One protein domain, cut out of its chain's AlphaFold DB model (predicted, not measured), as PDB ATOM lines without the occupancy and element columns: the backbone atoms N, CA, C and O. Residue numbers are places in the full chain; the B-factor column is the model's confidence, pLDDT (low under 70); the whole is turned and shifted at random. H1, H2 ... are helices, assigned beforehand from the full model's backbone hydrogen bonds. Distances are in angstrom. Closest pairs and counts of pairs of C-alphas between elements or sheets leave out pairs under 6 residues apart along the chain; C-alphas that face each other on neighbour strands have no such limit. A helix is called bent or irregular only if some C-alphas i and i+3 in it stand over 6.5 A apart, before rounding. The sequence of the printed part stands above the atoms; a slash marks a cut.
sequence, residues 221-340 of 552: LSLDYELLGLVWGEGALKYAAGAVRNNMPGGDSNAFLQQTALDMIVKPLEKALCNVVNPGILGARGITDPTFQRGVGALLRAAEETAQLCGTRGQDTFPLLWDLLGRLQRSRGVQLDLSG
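This is residues 221 to 340 of the 552 residues of an uncharacterized protein of Edaphochlamys debaryana (UniProt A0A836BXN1). Four longer helices form an elongated bundle, with H4 and bent H2 between H1 and H6. Short H3 sits at one end; short H5 packs on H4. The 120 printed residues include six named helices, H1 to H6 in chain order, and no named strand. The all-helix domain is compact: radius of gyration of the C-alphas 14.8 A, spans 46 by 25 by 23 A.

H1, residues 223 to 247, touches H4, residues 290 to 309, the same way at a shallow tilt of 12 degrees; the closest C-alphas, Glu 234 and Leu 299, are 4.7 A apart. H2, residues 255 to 276, was assigned as one helix by its hydrogen bonds but is bent: C-alphas 264 and 267 are 6.9 A apart. Not every O i to N i+4 pair is within hydrogen-bond range in its arm H2b, residues 267 to 276, 4 of 6, and H4, 15 of 16.

H1, 36.5 A long, begins at C-alpha 223 (-13.509, -41.697, -28.893). H3 is residues 284 to 287, H5 314 to 317. H6, residues 319 to 332, 20.0 A long, ends at C-alpha 332 (-7.335, -48.515, -13.693).

The printed part has no cut and no long link; 49 residues are under pLDDT 70, among them 238 to 255.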
ATOM      1  N   LEU A 221     -20.800 -41.972 -26.298       59.34
ATOM      2  CA  LEU A 221     -19.811 -40.997 -26.751       59.34
ATOM      3  C   LEU A 221     -18.696 -41.695 -27.543       59.34
ATOM      4  O   LEU A 221     -18.135 -42.705 -27.117       59.34
ATOM      5  N   SER A 222     -18.371 -41.155 -28.719       65.56
ATOM      6  CA  SER A 222     -17.297 -41.694 -29.552       65.56
ATOM      7  C   SER A 222     -15.927 -41.231 -29.048       65.56
ATOM      8  O   SER A 222     -15.770 -40.102 -28.586       65.56
ATOM      9  N   LEU A 223     -14.896 -42.066 -29.214       64.25
ATOM     10  CA  LEU A 223     -13.509 -41.697 -28.893       64.25
ATOM     11  C   LEU A 223     -13.090 -40.386 -29.589       64.25
ATOM     12  O   LEU A 223     -12.378 -39.565 -29.025       64.25
ATOM     13  N   ASP A 224     -13.569 -40.144 -30.810       67.50
ATOM     14  CA  ASP A 224     -13.249 -38.926 -31.560       67.50
ATOM     15  C   ASP A 224     -13.902 -37.661 -30.949       67.50
ATOM     16  O   ASP A 224     -13.380 -36.561 -31.130       67.50
ATOM     17  N   TYR A 225     -14.988 -37.813 -30.175       65.38
ATOM     18  CA  TYR A 225     -15.630 -36.765 -29.369       65.38
ATOM     19  C   TYR A 225     -14.894 -36.518 -28.038       65.38
ATOM     20  O   TYR A 225     -14.691 -35.363 -27.663       65.38
ATOM     21  N   GLU A 226     -14.421 -37.573 -27.359       71.75
ATOM     22  CA  GLU A 226     -13.536 -37.454 -26.181       71.75
ATOM     23  C   GLU A 226     -12.265 -36.659 -26.541       71.75
ATOM     24  O   GLU A 226     -11.885 -35.694 -25.875       71.75
ATOM     25  N   LEU A 227     -11.643 -37.022 -27.667       72.12
ATOM     26  CA  LEU A 227     -10.441 -36.373 -28.186       72.12
ATOM     27  C   LEU A 227     -10.699 -34.921 -28.635       72.12
ATOM     28  O   LEU A 227      -9.814 -34.080 -28.493       72.12
ATOM     29  N   LEU A 228     -11.894 -34.596 -29.150       71.81
ATOM     30  CA  LEU A 228     -12.270 -33.216 -29.494       71.81
ATOM     31  C   LEU A 228     -12.229 -32.300 -28.260       71.81
ATOM     32  O   LEU A 228     -11.711 -31.186 -28.352       71.81
ATOM     33  N   GLY A 229     -12.676 -32.791 -27.098       71.88
ATOM     34  CA  GLY A 229     -12.546 -32.081 -25.821       71.88
ATOM     35  C   GLY A 229     -11.089 -31.821 -25.413       71.88
ATOM     36  O   GLY A 229     -10.785 -30.771 -24.852       71.88
ATOM     37  N   LEU A 230     -10.165 -32.731 -25.741       77.38
ATOM     38  CA  LEU A 230      -8.735 -32.557 -25.455       77.38
ATOM     39  C   LEU A 230      -8.072 -31.504 -26.360       77.38
ATOM     40  O   LEU A 230      -7.294 -30.696 -25.856       77.38
ATOM     41  N   VAL A 231      -8.395 -31.464 -27.661       74.00
ATOM     42  CA  VAL A 231      -7.908 -30.407 -28.586       74.00
ATOM     43  C   VAL A 231      -8.381 -29.038 -28.116       74.00
ATOM     44  O   VAL A 231      -7.615 -28.077 -28.050       74.00
ATOM     45  N   TRP A 232      -9.660 -28.979 -27.761       75.25
ATOM     46  CA  TRP A 232     -10.299 -27.802 -27.212       75.25
ATOM     47  C   TRP A 232      -9.607 -27.324 -25.920       75.25
ATOM     48  O   TRP A 232      -9.246 -26.152 -25.808       75.25
ATOM     49  N   GLY A 233      -9.330 -28.234 -24.980       70.06
ATOM     50  CA  GLY A 233      -8.696 -27.899 -23.702       70.06
ATOM     51  C   GLY A 233      -7.240 -27.444 -23.847       70.06
ATOM     52  O   GLY A 233      -6.813 -26.532 -23.139       70.06
ATOM     53  N   GLU A 234      -6.489 -28.020 -24.793       79.19
ATOM     54  CA  GLU A 234      -5.118 -27.594 -25.112       79.19
ATOM     55  C   GLU A 234      -5.106 -26.130 -25.579       79.19
ATOM     56  O   GLU A 234      -4.272 -25.331 -25.143       79.19
ATOM     57  N   GLY A 235      -6.063 -25.756 -26.432       67.25
ATOM     58  CA  GLY A 235      -6.203 -24.385 -26.909       67.25
ATOM     59  C   GLY A 235      -6.769 -23.416 -25.875       67.25
ATOM     60  O   GLY A 235      -6.307 -22.279 -25.822       67.25
ATOM     61  N   ALA A 236      -7.683 -23.853 -25.005       68.94
ATOM     62  CA  ALA A 236      -8.177 -23.048 -23.886       68.94
ATOM     63  C   ALA A 236      -7.038 -22.641 -22.932       68.94
ATOM     64  O   ALA A 236      -6.936 -21.479 -22.538       68.94
ATOM     65  N   LEU A 237      -6.133 -23.578 -22.629       70.88
ATOM     66  CA  LEU A 237      -4.916 -23.329 -21.854       70.88
ATOM     67  C   LEU A 237      -3.944 -22.395 -22.584       70.88
ATOM     68  O   LEU A 237      -3.491 -21.410 -22.010       70.88
ATOM     69  N   LYS A 238      -3.676 -22.624 -23.875       69.56
ATOM     70  CA  LYS A 238      -2.799 -21.741 -24.669       69.56
ATOM     71  C   LYS A 238      -3.358 -20.324 -24.834       69.56
ATOM     72  O   LYS A 238      -2.583 -19.369 -24.880       69.56
ATOM     73  N   TYR A 239      -4.681 -20.167 -24.877       66.31
ATOM     74  CA  TYR A 239      -5.335 -18.861 -24.846       66.31
ATOM     75  C   TYR A 239      -5.186 -18.189 -23.473       66.31
ATOM     76  O   TYR A 239      -4.794 -17.025 -23.415       66.31
ATOM     77  N   ALA A 240      -5.402 -18.924 -22.374       67.25
ATOM     78  CA  ALA A 240      -5.159 -18.427 -21.020       67.25
ATOM     79  C   ALA A 240      -3.698 -17.974 -20.837       67.25
ATOM     80  O   ALA A 240      -3.462 -16.848 -20.412       67.25
ATOM     81  N   ALA A 241      -2.723 -18.785 -21.252       68.62
ATOM     82  CA  ALA A 241      -1.301 -18.439 -21.268       68.62
ATOM     83  C   ALA A 241      -1.000 -17.142 -22.051       68.62
ATOM     84  O   ALA A 241      -0.212 -16.310 -21.596       68.62
ATOM     85  N   GLY A 242      -1.647 -16.939 -23.206       65.69
ATOM     86  CA  GLY A 242      -1.554 -15.696 -23.979       65.69
ATOM     87  C   GLY A 242      -2.155 -14.492 -23.247       65.69
ATOM     88  O   GLY A 242      -1.510 -13.452 -23.143       65.69
ATOM     89  N   ALA A 243      -3.352 -14.641 -22.675       63.97
ATOM     90  CA  ALA A 243      -4.006 -13.590 -21.898       63.97
ATOM     91  C   ALA A 243      -3.192 -13.199 -20.651       63.97
ATOM     92  O   ALA A 243      -3.027 -12.012 -20.378       63.97
ATOM     93  N   VAL A 244      -2.625 -14.176 -19.936       66.81
ATOM     94  CA  VAL A 244      -1.734 -13.956 -18.784       66.81
ATOM     95  C   VAL A 244      -0.481 -13.187 -19.200       66.81
ATOM     96  O   VAL A 244      -0.139 -12.194 -18.560       66.81
ATOM     97  N   ARG A 245       0.163 -13.571 -20.310       68.69
ATOM     98  CA  ARG A 245       1.346 -12.872 -20.839       68.69
ATOM     99  C   ARG A 245       1.039 -11.420 -21.221       68.69
ATOM    100  O   ARG A 245       1.792 -10.528 -20.847       68.69
ATOM    101  N   ASN A 246      -0.076 -11.177 -21.910       62.75
ATOM    102  CA  ASN A 246      -0.464  -9.835 -22.352       62.75
ATOM    103  C   ASN A 246      -0.845  -8.901 -21.185       62.75
ATOM    104  O   ASN A 246      -0.689  -7.691 -21.305       62.75
ATOM    105  N   ASN A 247      -1.318  -9.447 -20.058       62.38
ATOM    106  CA  ASN A 247      -1.657  -8.674 -18.855       62.38
ATOM    107  C   ASN A 247      -0.504  -8.568 -17.835       62.38
ATOM    108  O   ASN A 247      -0.672  -7.916 -16.806       62.38
ATOM    109  N   MET A 248       0.666  -9.161 -18.106       65.00
ATOM    110  CA  MET A 248       1.876  -9.023 -17.276       65.00
ATOM    111  C   MET A 248       3.106  -8.576 -18.097       65.00
ATOM    112  O   MET A 248       4.120  -9.280 -18.136       65.00
ATOM    113  N   PRO A 249       3.049  -7.407 -18.770       54.00
ATOM    114  CA  PRO A 249       4.199  -6.856 -19.477       54.00
ATOM    115  C   PRO A 249       5.324  -6.488 -18.495       54.00
ATOM    116  O   PRO A 249       5.090  -5.826 -17.488       54.00
ATOM    117  N   GLY A 250       6.556  -6.894 -18.813       55.78
ATOM    118  CA  GLY A 250       7.774  -6.518 -18.078       55.78
ATOM    119  C   GLY A 250       8.369  -7.598 -17.167       55.78
ATOM    120  O   GLY A 250       9.533  -7.489 -16.804       55.78
ATOM    121  N   GLY A 251       7.629  -8.660 -16.835       49.88
ATOM    122  CA  GLY A 251       8.141  -9.784 -16.033       49.88
ATOM    123  C   GLY A 251       8.316  -9.511 -14.531       49.88
ATOM    124  O   GLY A 251       8.566 -10.455 -13.783       49.88
ATOM    125  N   ASP A 252       8.137  -8.268 -14.075       54.34
ATOM    126  CA  ASP A 252       8.112  -7.931 -12.652       54.34
ATOM    127  C   ASP A 252       6.944  -8.621 -11.931       54.34
ATOM    128  O   ASP A 252       5.790  -8.590 -12.371       54.34
ATOM    129  N   SER A 253       7.258  -9.235 -10.788       53.97
ATOM    130  CA  SER A 253       6.376 -10.121 -10.018       53.97
ATOM    131  C   SER A 253       5.269  -9.376  -9.264       53.97
ATOM    132  O   SER A 253       5.208  -9.400  -8.031       53.97
ATOM    133  N   ASN A 254       4.365  -8.713  -9.985       66.56
ATOM    134  CA  ASN A 254       3.169  -8.128  -9.394       66.56
ATOM    135  C   ASN A 254       2.202  -9.244  -8.962       66.56
ATOM    136  O   ASN A 254       1.332  -9.679  -9.721       66.56
ATOM    137  N   ALA A 255       2.354  -9.686  -7.713       69.31
ATOM    138  CA  ALA A 255       1.590 -10.781  -7.123       69.31
ATOM    139  C   ALA A 255       0.064 -10.561  -7.197       69.31
ATOM    140  O   ALA A 255      -0.688 -11.527  -7.262       69.31
ATOM    141  N   PHE A 256      -0.406  -9.307  -7.249       71.19
ATOM    142  CA  PHE A 256      -1.823  -8.996  -7.453       71.19
ATOM    143  C   PHE A 256      -2.310  -9.384  -8.859       71.19
ATOM    144  O   PHE A 256      -3.393  -9.950  -8.989       71.19
ATOM    145  N   LEU A 257      -1.514  -9.139  -9.907       66.69
ATOM    146  CA  LEU A 257      -1.854  -9.543 -11.277       66.69
ATOM    147  C   LEU A 257      -1.759 -11.064 -11.448       66.69
ATOM    148  O   LEU A 257      -2.666 -11.660 -12.024       66.69
ATOM    149  N   GLN A 258      -0.735 -11.700 -10.868       69.94
ATOM    150  CA  GLN A 258      -0.605 -13.165 -10.840       69.94
ATOM    151  C   GLN A 258      -1.802 -13.819 -10.129       69.94
ATOM    152  O   GLN A 258      -2.425 -14.730 -10.672       69.94
ATOM    153  N   GLN A 259      -2.188 -13.315  -8.953       71.88
ATOM    154  CA  GLN A 259      -3.345 -13.813  -8.207       71.88
ATOM    155  C   GLN A 259      -4.662 -13.574  -8.964       71.88
ATOM    156  O   GLN A 259      -5.492 -14.476  -9.042       71.88
ATOM    157  N   THR A 260      -4.831 -12.401  -9.585       69.19
ATOM    158  CA  THR A 260      -6.015 -12.075 -10.400       69.19
ATOM    159  C   THR A 260      -6.131 -13.000 -11.613       69.19
ATOM    160  O   THR A 260      -7.216 -13.510 -11.893       69.19
ATOM    161  N   ALA A 261      -5.024 -13.288 -12.303       68.00
ATOM    162  CA  ALA A 261      -4.978 -14.267 -13.387       68.00
ATOM    163  C   ALA A 261      -5.378 -15.675 -12.911       68.00
ATOM    164  O   ALA A 261      -6.242 -16.314 -13.521       68.00
ATOM    165  N   LEU A 262      -4.798 -16.137 -11.798       71.00
ATOM    166  CA  LEU A 262      -5.111 -17.437 -11.203       71.00
ATOM    167  C   LEU A 262      -6.597 -17.551 -10.821       71.00
ATOM    168  O   LEU A 262      -7.237 -18.554 -11.143       71.00
ATOM    169  N   ASP A 263      -7.164 -16.526 -10.182       71.31
ATOM    170  CA  ASP A 263      -8.550 -16.534  -9.705       71.31
ATOM    171  C   ASP A 263      -9.590 -16.349 -10.819       71.31
ATOM    172  O   ASP A 263     -10.605 -17.049 -10.821       71.31
ATOM    173  N   MET A 264      -9.357 -15.443 -11.775       66.62
ATOM    174  CA  MET A 264     -10.338 -15.113 -12.820       66.62
ATOM    175  C   MET A 264     -10.274 -16.033 -14.042       66.62
ATOM    176  O   MET A 264     -11.309 -16.286 -14.657       66.62
ATOM    177  N   ILE A 265      -9.085 -16.521 -14.412       67.12
ATOM    178  CA  ILE A 265      -8.874 -17.284 -15.654       67.12
ATOM    179  C   ILE A 265      -8.661 -18.769 -15.345       67.12
ATOM    180  O   ILE A 265      -9.293 -19.631 -15.954       67.12
ATOM    181  N   VAL A 266      -7.776 -19.083 -14.396       72.00
ATOM    182  CA  VAL A 266      -7.210 -20.437 -14.273       72.00
ATOM    183  C   VAL A 266      -8.069 -21.377 -13.419       72.00
ATOM    184  O   VAL A 266      -8.410 -22.473 -13.869       72.00
ATOM    185  N   LYS A 267      -8.506 -20.949 -12.228       73.94
ATOM    186  CA  LYS A 267      -9.397 -21.743 -11.359       73.94
ATOM    187  C   LYS A 267     -10.716 -22.173 -12.022       73.94
ATOM    188  O   LYS A 267     -11.082 -23.340 -11.881       73.94
ATOM    189  N   PRO A 268     -11.453 -21.315 -12.758       70.62
ATOM    190  CA  PRO A 268     -12.664 -21.773 -13.436       70.62
ATOM    191  C   PRO A 268     -12.364 -22.655 -14.670       70.62
ATOM    192  O   PRO A 268     -13.206 -23.482 -15.026       70.62
ATOM    193  N   LEU A 269     -11.165 -22.562 -15.268       74.06
ATOM    194  CA  LEU A 269     -10.703 -23.456 -16.342       74.06
ATOM    195  C   LEU A 269     -10.419 -24.878 -15.853       74.06
ATOM    196  O   LEU A 269     -10.792 -25.837 -16.530       74.06
ATOM    197  N   GLU A 270      -9.851 -25.039 -14.657       83.62
ATOM    198  CA  GLU A 270      -9.588 -26.353 -14.062       83.62
ATOM    199  C   GLU A 270     -10.811 -27.287 -14.100       83.62
ATOM    200  O   GLU A 270     -10.706 -28.436 -14.530       83.62
ATOM    201  N   LYS A 271     -11.991 -26.792 -13.704       80.06
ATOM    202  CA  LYS A 271     -13.222 -27.597 -13.666       80.06
ATOM    203  C   LYS A 271     -13.608 -28.133 -15.052       80.06
ATOM    204  O   LYS A 271     -14.052 -29.277 -15.160       80.06
ATOM    205  N   ALA A 272     -13.424 -27.334 -16.105       73.25
ATOM    206  CA  ALA A 272     -13.679 -27.754 -17.482       73.25
ATOM    207  C   ALA A 272     -12.663 -28.816 -17.942       73.25
ATOM    208  O   ALA A 272     -13.055 -29.844 -18.497       73.25
ATOM    209  N   LEU A 273     -11.377 -28.629 -17.627       77.94
ATOM    210  CA  LEU A 273     -10.317 -29.605 -17.915       77.94
ATOM    211  C   LEU A 273     -10.557 -30.944 -17.194       77.94
ATOM    212  O   LEU A 273     -10.404 -32.008 -17.793       77.94
ATOM    213  N   CYS A 274     -11.000 -30.913 -15.933       81.88
ATOM    214  CA  CYS A 274     -11.388 -32.113 -15.191       81.88
ATOM    215  C   CYS A 274     -12.535 -32.878 -15.864       81.88
ATOM    216  O   CYS A 274     -12.508 -34.107 -15.865       81.88
ATOM    217  N   ASN A 275     -13.525 -32.185 -16.440       75.69
ATOM    218  CA  ASN A 275     -14.627 -32.830 -17.161       75.69
ATOM    219  C   ASN A 275     -14.131 -33.535 -18.432       75.69
ATOM    220  O   ASN A 275     -14.446 -34.706 -18.626       75.69
ATOM    221  N   VAL A 276     -13.292 -32.873 -19.239       74.31
ATOM    222  CA  VAL A 276     -12.689 -33.445 -20.462       74.31
ATOM    223  C   VAL A 276     -11.922 -34.752 -20.187       74.31
ATOM    224  O   VAL A 276     -11.900 -35.650 -21.024       74.31
ATOM    225  N   VAL A 277     -11.311 -34.884 -19.005       75.38
ATOM    226  CA  VAL A 277     -10.460 -36.029 -18.616       75.38
ATOM    227  C   VAL A 277     -11.215 -37.062 -17.742       75.38
ATOM    228  O   VAL A 277     -10.626 -38.013 -17.227       75.38
ATOM    229  N   ASN A 278     -12.529 -36.916 -17.535       74.69
ATOM    230  CA  ASN A 278     -13.259 -37.663 -16.502       74.69
ATOM    231  C   ASN A 278     -13.564 -39.141 -16.877       74.69
ATOM    232  O   ASN A 278     -14.286 -39.385 -17.842       74.69
ATOM    233  N   PRO A 279     -13.162 -40.154 -16.075       57.06
ATOM    234  CA  PRO A 279     -13.487 -41.572 -16.306       57.06
ATOM    235  C   PRO A 279     -14.977 -41.948 -16.282       57.06
ATOM    236  O   PRO A 279     -15.284 -43.104 -16.580       57.06
ATOM    237  N   GLY A 280     -15.879 -41.041 -15.890       61.84
ATOM    238  CA  GLY A 280     -17.327 -41.215 -16.065       61.84
ATOM    239  C   GLY A 280     -17.788 -41.035 -17.517       61.84
ATOM    240  O   GLY A 280     -18.769 -41.648 -17.916       61.84
ATOM    241  N   ILE A 281     -17.047 -40.248 -18.302       55.56
ATOM    242  CA  ILE A 281     -17.182 -40.140 -19.761       55.56
ATOM    243  C   ILE A 281     -16.370 -41.264 -20.420       55.56
ATOM    244  O   ILE A 281     -16.873 -41.989 -21.273       55.56
ATOM    245  N   LEU A 282     -15.127 -41.454 -19.964       57.28
ATOM    246  CA  LEU A 282     -14.164 -42.340 -20.615       57.28
ATOM    247  C   LEU A 282     -14.375 -43.814 -20.238       57.28
ATOM    248  O   LEU A 282     -14.001 -44.269 -19.143       57.28
ATOM    249  N   GLY A 283     -14.866 -44.604 -21.193       61.81
ATOM    250  CA  GLY A 283     -14.884 -46.065 -21.099       61.81
ATOM    251  C   GLY A 283     -13.480 -46.659 -20.896       61.81
ATOM    252  O   GLY A 283     -12.459 -46.022 -21.158       61.81
ATOM    253  N   ALA A 284     -13.391 -47.914 -20.434       59.25
ATOM    254  CA  ALA A 284     -12.095 -48.546 -20.141       59.25
ATOM    255  C   ALA A 284     -11.137 -48.577 -21.355       59.25
ATOM    256  O   ALA A 284      -9.934 -48.419 -21.172       59.25
ATOM    257  N   ARG A 285     -11.681 -48.705 -22.578       59.72
ATOM    258  CA  ARG A 285     -10.925 -48.650 -23.843       59.72
ATOM    259  C   ARG A 285     -10.303 -47.278 -24.136       59.72
ATOM    260  O   ARG A 285      -9.171 -47.247 -24.608       59.72
ATOM    261  N   GLY A 286     -11.004 -46.173 -23.855       67.00
ATOM    262  CA  GLY A 286     -10.542 -44.820 -24.201       67.00
ATOM    263  C   GLY A 286      -9.245 -44.451 -23.478       67.00
ATOM    264  O   GLY A 286      -8.276 -44.033 -24.098       67.00
ATOM    265  N   ILE A 287      -9.158 -44.747 -22.177       69.94
ATOM    266  CA  ILE A 287      -7.969 -44.421 -21.359       69.94
ATOM    267  C   ILE A 287      -6.723 -45.234 -21.771       69.94
ATOM    268  O   ILE A 287      -5.588 -44.802 -21.555       69.94
ATOM    269  N   THR A 288      -6.912 -46.401 -22.392       74.44
ATOM    270  CA  THR A 288      -5.824 -47.216 -22.958       74.44
ATOM    271  C   THR A 288      -5.444 -46.852 -24.395       74.44
ATOM    272  O   THR A 288      -4.472 -47.406 -24.903       74.44
ATOM    273  N   ASP A 289      -6.171 -45.954 -25.065       78.81
ATOM    274  CA  ASP A 289      -5.861 -45.579 -26.444       78.81
ATOM    275  C   ASP A 289      -4.597 -44.686 -26.520       78.81
ATOM    276  O   ASP A 289      -4.535 -43.645 -25.855       78.81
ATOM    277  N   PRO A 290      -3.583 -45.021 -27.348       78.62
ATOM    278  CA  PRO A 290      -2.349 -44.232 -27.459       78.62
ATOM    279  C   PRO A 290      -2.547 -42.803 -27.986       78.62
ATOM    280  O   PRO A 290      -1.659 -41.959 -27.869       78.62
ATOM    281  N   THR A 291      -3.678 -42.503 -28.614       77.94
ATOM    282  CA  THR A 291      -4.016 -41.175 -29.144       77.94
ATOM    283  C   THR A 291      -4.736 -40.343 -28.088       77.94
ATOM    284  O   THR A 291      -4.415 -39.164 -27.938       77.94
ATOM    285  N   PHE A 292      -5.580 -40.969 -27.265       81.56
ATOM    286  CA  PHE A 292      -6.098 -40.375 -26.028       81.56
ATOM    287  C   PHE A 292      -4.976 -40.009 -25.054       81.56
ATOM    288  O   PHE A 292      -4.907 -38.872 -24.585       81.56
ATOM    289  N   GLN A 293      -4.030 -40.921 -24.818       80.06
ATOM    290  CA  GLN A 293      -2.879 -40.654 -23.952       80.06
ATOM    291  C   GLN A 293      -2.010 -39.498 -24.477       80.06
ATOM    292  O   GLN A 293      -1.608 -38.634 -23.697       80.06
ATOM    293  N   ARG A 294      -1.791 -39.410 -25.799       79.88
ATOM    294  CA  ARG A 294      -1.109 -38.262 -26.428       79.88
ATOM    295  C   ARG A 294      -1.882 -36.951 -26.277       79.88
ATOM    296  O   ARG A 294      -1.249 -35.928 -26.031       79.88
ATOM    297  N   GLY A 295      -3.212 -36.976 -26.372       80.94
ATOM    298  CA  GLY A 295      -4.059 -35.802 -26.139       80.94
ATOM    299  C   GLY A 295      -4.003 -35.304 -24.694       80.94
ATOM    300  O   GLY A 295      -3.767 -34.121 -24.461       80.94
ATOM    301  N   VAL A 296      -4.091 -36.204 -23.710       83.94
ATOM    302  CA  VAL A 296      -3.899 -35.866 -22.284       83.94
ATOM    303  C   VAL A 296      -2.482 -35.336 -22.020       83.94
ATOM    304  O   VAL A 296      -2.313 -34.353 -21.300       83.94
ATOM    305  N   GLY A 297      -1.455 -35.917 -22.648       82.94
ATOM    306  CA  GLY A 297      -0.076 -35.421 -22.567       82.94
ATOM    307  C   GLY A 297       0.156 -34.073 -23.269       82.94
ATOM    308  O   GLY A 297       1.074 -33.340 -22.906       82.94
ATOM    309  N   ALA A 298      -0.645 -33.708 -24.275       80.25
ATOM    310  CA  ALA A 298      -0.640 -32.366 -24.864       80.25
ATOM    311  C   ALA A 298      -1.322 -31.349 -23.932       80.25
ATOM    312  O   ALA A 298      -0.733 -30.310 -23.633       80.25
ATOM    313  N   LEU A 299      -2.492 -31.708 -23.389       83.88
ATOM    314  CA  LEU A 299      -3.242 -30.917 -22.412       83.88
ATOM    315  C   LEU A 299      -2.379 -30.525 -21.203       83.88
ATOM    316  O   LEU A 299      -2.320 -29.360 -20.822       83.88
ATOM    317  N   LEU A 300      -1.670 -31.496 -20.621       85.31
ATOM    318  CA  LEU A 300      -0.876 -31.279 -19.410       85.31
ATOM    319  C   LEU A 300       0.374 -30.429 -19.641       85.31
ATOM    320  O   LEU A 300       0.765 -29.687 -18.746       85.31
ATOM    321  N   ARG A 301       0.963 -30.469 -20.844       82.88
ATOM    322  CA  ARG A 301       2.048 -29.545 -21.208       82.88
ATOM    323  C   ARG A 301       1.537 -28.113 -21.319       82.88
ATOM    324  O   ARG A 301       2.126 -27.235 -20.705       82.88
ATOM    325  N   ALA A 302       0.393 -27.892 -21.970       77.19
ATOM    326  CA  ALA A 302      -0.237 -26.570 -22.015       77.19
ATOM    327  C   ALA A 302      -0.626 -26.055 -20.608       77.19
ATOM    328  O   ALA A 302      -0.538 -24.857 -20.340       77.19
ATOM    329  N   ALA A 303      -1.011 -26.945 -19.687       83.00
ATOM    330  CA  ALA A 303      -1.301 -26.591 -18.297       83.00
ATOM    331  C   ALA A 303      -0.035 -26.224 -17.505       83.00
ATOM    332  O   ALA A 303      -0.025 -25.208 -16.813       83.00
ATOM    333  N   GLU A 304       1.053 -26.983 -17.646       84.06
ATOM    334  CA  GLU A 304       2.338 -26.652 -17.015       84.06
ATOM    335  C   GLU A 304       2.943 -25.357 -17.603       84.06
ATOM    336  O   GLU A 304       3.412 -24.514 -16.847       84.06
ATOM    337  N   GLU A 305       2.843 -25.130 -18.920       79.88
ATOM    338  CA  GLU A 305       3.202 -23.861 -19.585       79.88
ATOM    339  C   GLU A 305       2.397 -22.670 -19.024       79.88
ATOM    340  O   GLU A 305       2.952 -21.599 -18.771       79.88
ATOM    341  N   THR A 306       1.093 -22.857 -18.783       78.31
ATOM    342  CA  THR A 306       0.217 -21.823 -18.198       78.31
ATOM    343  C   THR A 306       0.589 -21.527 -16.743       78.31
ATOM    344  O   THR A 306       0.627 -20.363 -16.344       78.31
ATOM    345  N   ALA A 307       0.911 -22.557 -15.955       81.94
ATOM    346  CA  ALA A 307       1.355 -22.407 -14.571       81.94
ATOM    347  C   ALA A 307       2.714 -21.696 -14.468       81.94
ATOM    348  O   ALA A 307       2.859 -20.756 -13.689       81.94
ATOM    349  N   GLN A 308       3.681 -22.060 -15.317       82.06
ATOM    350  CA  GLN A 308       4.995 -21.412 -15.363       82.06
ATOM    351  C   GLN A 308       4.886 -19.905 -15.645       82.06
ATOM    352  O   GLN A 308       5.589 -19.115 -15.017       82.06
ATOM    353  N   LEU A 309       3.960 -19.489 -16.518       74.25
ATOM    354  CA  LEU A 309       3.663 -18.071 -16.768       74.25
ATOM    355  C   LEU A 309       3.007 -17.359 -15.572       74.25
ATOM    356  O   LEU A 309       3.121 -16.141 -15.467       74.25
ATOM    357  N   CYS A 310       2.364 -18.093 -14.662       73.31
ATOM    358  CA  CYS A 310       1.843 -17.573 -13.392       73.31
ATOM    359  C   CYS A 310       2.888 -17.595 -12.254       73.31
ATOM    360  O   CYS A 310       2.580 -17.160 -11.147       73.31
ATOM    361  N   GLY A 311       4.107 -18.096 -12.501       76.19
ATOM    362  CA  GLY A 311       5.153 -18.274 -11.484       76.19
ATOM    363  C   GLY A 311       4.998 -19.532 -10.614       76.19
ATOM    364  O   GLY A 311       5.690 -19.672  -9.606       76.19
ATOM    365  N   THR A 312       4.102 -20.449 -10.985       82.62
ATOM    366  CA  THR A 312       3.692 -21.628 -10.204       82.62
ATOM    367  C   THR A 312       3.954 -22.938 -10.963       82.62
ATOM    368  O   THR A 312       4.390 -22.933 -12.115       82.62
ATOM    369  N   ARG A 313       3.713 -24.098 -10.330       82.94
ATOM    370  CA  ARG A 313       3.737 -25.412 -11.006       82.94
ATOM    371  C   ARG A 313       2.330 -25.860 -11.377       82.94
ATOM    372  O   ARG A 313       1.362 -25.463 -10.723       82.94
ATOM    373  N   GLY A 314       2.206 -26.746 -12.361       78.69
ATOM    374  CA  GLY A 314       0.922 -27.302 -12.797       78.69
ATOM    375  C   GLY A 314       0.131 -27.946 -11.653       78.69
ATOM    376  O   GLY A 314      -1.068 -27.725 -11.544       78.69
ATOM    377  N   GLN A 315       0.811 -28.633 -10.728       82.38
ATOM    378  CA  GLN A 315       0.197 -29.238  -9.533       82.38
ATOM    379  C   GLN A 315      -0.409 -28.222  -8.553       82.38
ATOM    380  O   GLN A 315      -1.474 -28.482  -8.002       82.38
ATOM    381  N   ASP A 316       0.249 -27.080  -8.346       83.25
ATOM    382  CA  ASP A 316      -0.219 -26.030  -7.426       83.25
ATOM    383  C   ASP A 316      -1.352 -25.197  -8.056       83.25
ATOM    384  O   ASP A 316      -2.187 -24.617  -7.365       83.25
ATOM    385  N   THR A 317      -1.364 -25.154  -9.390       81.81
ATOM    386  CA  THR A 317      -2.232 -24.315 -10.230       81.81
ATOM    387  C   THR A 317      -3.514 -25.035 -10.656       81.81
ATOM    388  O   THR A 317      -4.568 -24.414 -10.766       81.81
ATOM    389  N   PHE A 318      -3.417 -26.347 -10.878       85.25
ATOM    390  CA  PHE A 318      -4.495 -27.244 -11.292       85.25
ATOM    391  C   PHE A 318      -4.515 -28.527 -10.416       85.25
ATOM    392  O   PHE A 318      -4.359 -29.651 -10.926       85.25
ATOM    393  N   PRO A 319      -4.681 -28.399  -9.084       87.12
ATOM    394  CA  PRO A 319      -4.624 -29.528  -8.159       87.12
ATOM    395  C   PRO A 319      -5.683 -30.609  -8.433       87.12
ATOM    396  O   PRO A 319      -5.360 -31.795  -8.397       87.12
ATOM    397  N   LEU A 320      -6.933 -30.250  -8.741       88.12
ATOM    398  CA  LEU A 320      -8.029 -31.188  -9.021       88.12
ATOM    399  C   LEU A 320      -7.783 -32.002 -10.298       88.12
ATOM    400  O   LEU A 320      -8.137 -33.187 -10.336       88.12
ATOM    401  N   LEU A 321      -7.177 -31.397 -11.325       86.06
ATOM    402  CA  LEU A 321      -6.832 -32.077 -12.579       86.06
ATOM    403  C   LEU A 321      -5.720 -33.110 -12.354       86.06
ATOM    404  O   LEU A 321      -5.872 -34.274 -12.736       86.06
ATOM    405  N   TRP A 322      -4.639 -32.726 -11.673       87.19
ATOM    406  CA  TRP A 322      -3.559 -33.656 -11.324       87.19
ATOM    407  C   TRP A 322      -4.031 -34.755 -10.360       87.19
ATOM    408  O   TRP A 322      -3.652 -35.918 -10.512       87.19
ATOM    409  N   ASP A 323      -4.921 -34.440  -9.421       87.44
ATOM    410  CA  ASP A 323      -5.481 -35.412  -8.481       87.44
ATOM    411  C   ASP A 323      -6.468 -36.382  -9.170       87.44
ATOM    412  O   ASP A 323      -6.509 -37.576  -8.851       87.44
ATOM    413  N   LEU A 324      -7.204 -35.924 -10.195       85.19
ATOM    414  CA  LEU A 324      -8.004 -36.774 -11.088       85.19
ATOM    415  C   LEU A 324      -7.122 -37.762 -11.862       85.19
ATOM    416  O   LEU A 324      -7.422 -38.957 -11.887       85.19
ATOM    417  N   LEU A 325      -6.010 -37.296 -12.427       81.56
ATOM    418  CA  LEU A 325      -5.031 -38.130 -13.133       81.56
ATOM    419  C   LEU A 325      -4.352 -39.136 -12.193       81.56
ATOM    420  O   LEU A 325      -4.250 -40.322 -12.514       81.56
ATOM    421  N   GLY A 326      -3.992 -38.709 -10.983       81.56
ATOM    422  CA  GLY A 326      -3.496 -39.598  -9.937       81.56
ATOM    423  C   GLY A 326      -4.534 -40.645  -9.520       81.56
ATOM    424  O   GLY A 326      -4.184 -41.796  -9.253       81.56
ATOM    425  N   ARG A 327      -5.830 -40.300  -9.460       83.75
ATOM    426  CA  ARG A 327      -6.918 -41.279  -9.249       83.75
ATOM    427  C   ARG A 327      -7.054 -42.241 -10.434       83.75
ATOM    428  O   ARG A 327      -7.227 -43.436 -10.203       83.75
ATOM    429  N   LEU A 328      -6.938 -41.767 -11.675       77.00
ATOM    430  CA  LEU A 328      -6.993 -42.592 -12.889       77.00
ATOM    431  C   LEU A 328      -5.894 -43.659 -12.913       77.00
ATOM    432  O   LEU A 328      -6.202 -44.851 -12.993       77.00
ATOM    433  N   GLN A 329      -4.634 -43.243 -12.753       77.31
ATOM    434  CA  GLN A 329      -3.476 -44.144 -12.722       77.31
ATOM    435  C   GLN A 329      -3.625 -45.212 -11.624       77.31
ATOM    436  O   GLN A 329      -3.461 -46.405 -11.881       77.31
ATOM    437  N   ARG A 330      -4.018 -44.799 -10.407       78.69
ATOM    438  CA  ARG A 330      -4.215 -45.704  -9.257       78.69
ATOM    439  C   ARG A 330      -5.405 -46.662  -9.410       78.69
ATOM    440  O   ARG A 330      -5.344 -47.761  -8.871       78.69
ATOM    441  N   SER A 331      -6.483 -46.265 -10.092       71.00
ATOM    442  CA  SER A 331      -7.739 -47.041 -10.137       71.00
ATOM    443  C   SER A 331      -7.859 -47.997 -11.322       71.00
ATOM    444  O   SER A 331      -8.464 -49.056 -11.169       71.00
ATOM    445  N   ARG A 332      -7.292 -47.659 -12.489       67.00
ATOM    446  CA  ARG A 332      -7.335 -48.515 -13.693       67.00
ATOM    447  C   ARG A 332      -5.987 -49.161 -14.048       67.00
ATOM    448  O   ARG A 332      -5.919 -49.900 -15.021       67.00
ATOM    449  N   GLY A 333      -4.921 -48.896 -13.284       57.50
ATOM    450  CA  GLY A 333      -3.584 -49.477 -13.498       57.50
ATOM    451  C   GLY A 333      -2.854 -48.975 -14.750       57.50
ATOM    452  O   GLY A 333      -1.752 -49.432 -15.043       57.50
ATOM    453  N   VAL A 334      -3.450 -48.031 -15.483       58.19
ATOM    454  CA  VAL A 334      -2.863 -47.419 -16.673       58.19
ATOM    455  C   VAL A 334      -1.801 -46.417 -16.236       58.19
ATOM    456  O   VAL A 334      -2.124 -45.382 -15.651       58.19
ATOM    457  N   GLN A 335      -0.536 -46.686 -16.562       61.69
ATOM    458  CA  GLN A 335       0.453 -45.617 -16.625       61.69
ATOM    459  C   GLN A 335       0.106 -44.740 -17.828       61.69
ATOM    460  O   GLN A 335       0.380 -45.100 -18.968       61.69
ATOM    461  N   LEU A 336      -0.529 -43.597 -17.567       60.69
ATOM    462  CA  LEU A 336      -0.501 -42.486 -18.511       60.69
ATOM    463  C   LEU A 336       0.967 -42.068 -18.630       60.69
ATOM    464  O   LEU A 336       1.545 -41.648 -17.624       60.69
ATOM    465  N   ASP A 337       1.569 -42.213 -19.812       55.56
ATOM    466  CA  ASP A 337       2.955 -41.801 -20.042       55.56
ATOM    467  C   ASP A 337       3.047 -40.271 -20.130       55.56
ATOM    468  O   ASP A 337       3.093 -39.665 -21.201       55.56
ATOM    469  N   LEU A 338       3.063 -39.644 -18.954       51.91
ATOM    470  CA  LEU A 338       3.254 -38.206 -18.794       51.91
ATOM    471  C   LEU A 338       4.695 -37.769 -19.122       51.91
ATOM    472  O   LEU A 338       4.961 -36.570 -19.171       51.91
ATOM    473  N   SER A 339       5.618 -38.712 -19.354       41.72
ATOM    474  CA  SER A 339       7.007 -38.425 -19.736       41.72
ATOM    475  C   SER A 339       7.097 -37.916 -21.175       41.72
ATOM    476  O   SER A 339       7.947 -37.080 -21.469       41.72
ATOM    477  N   GLY A 340       6.233 -38.408 -22.074       34.19
ATOM    478  CA  GLY A 340       6.007 -37.854 -23.418       34.19
ATOM    479  C   GLY A 340       7.200 -37.861 -24.388       34.19
ATOM    480  O   GLY A 340       7.070 -37.359 -25.506       34.19
TER     481      GLY A 340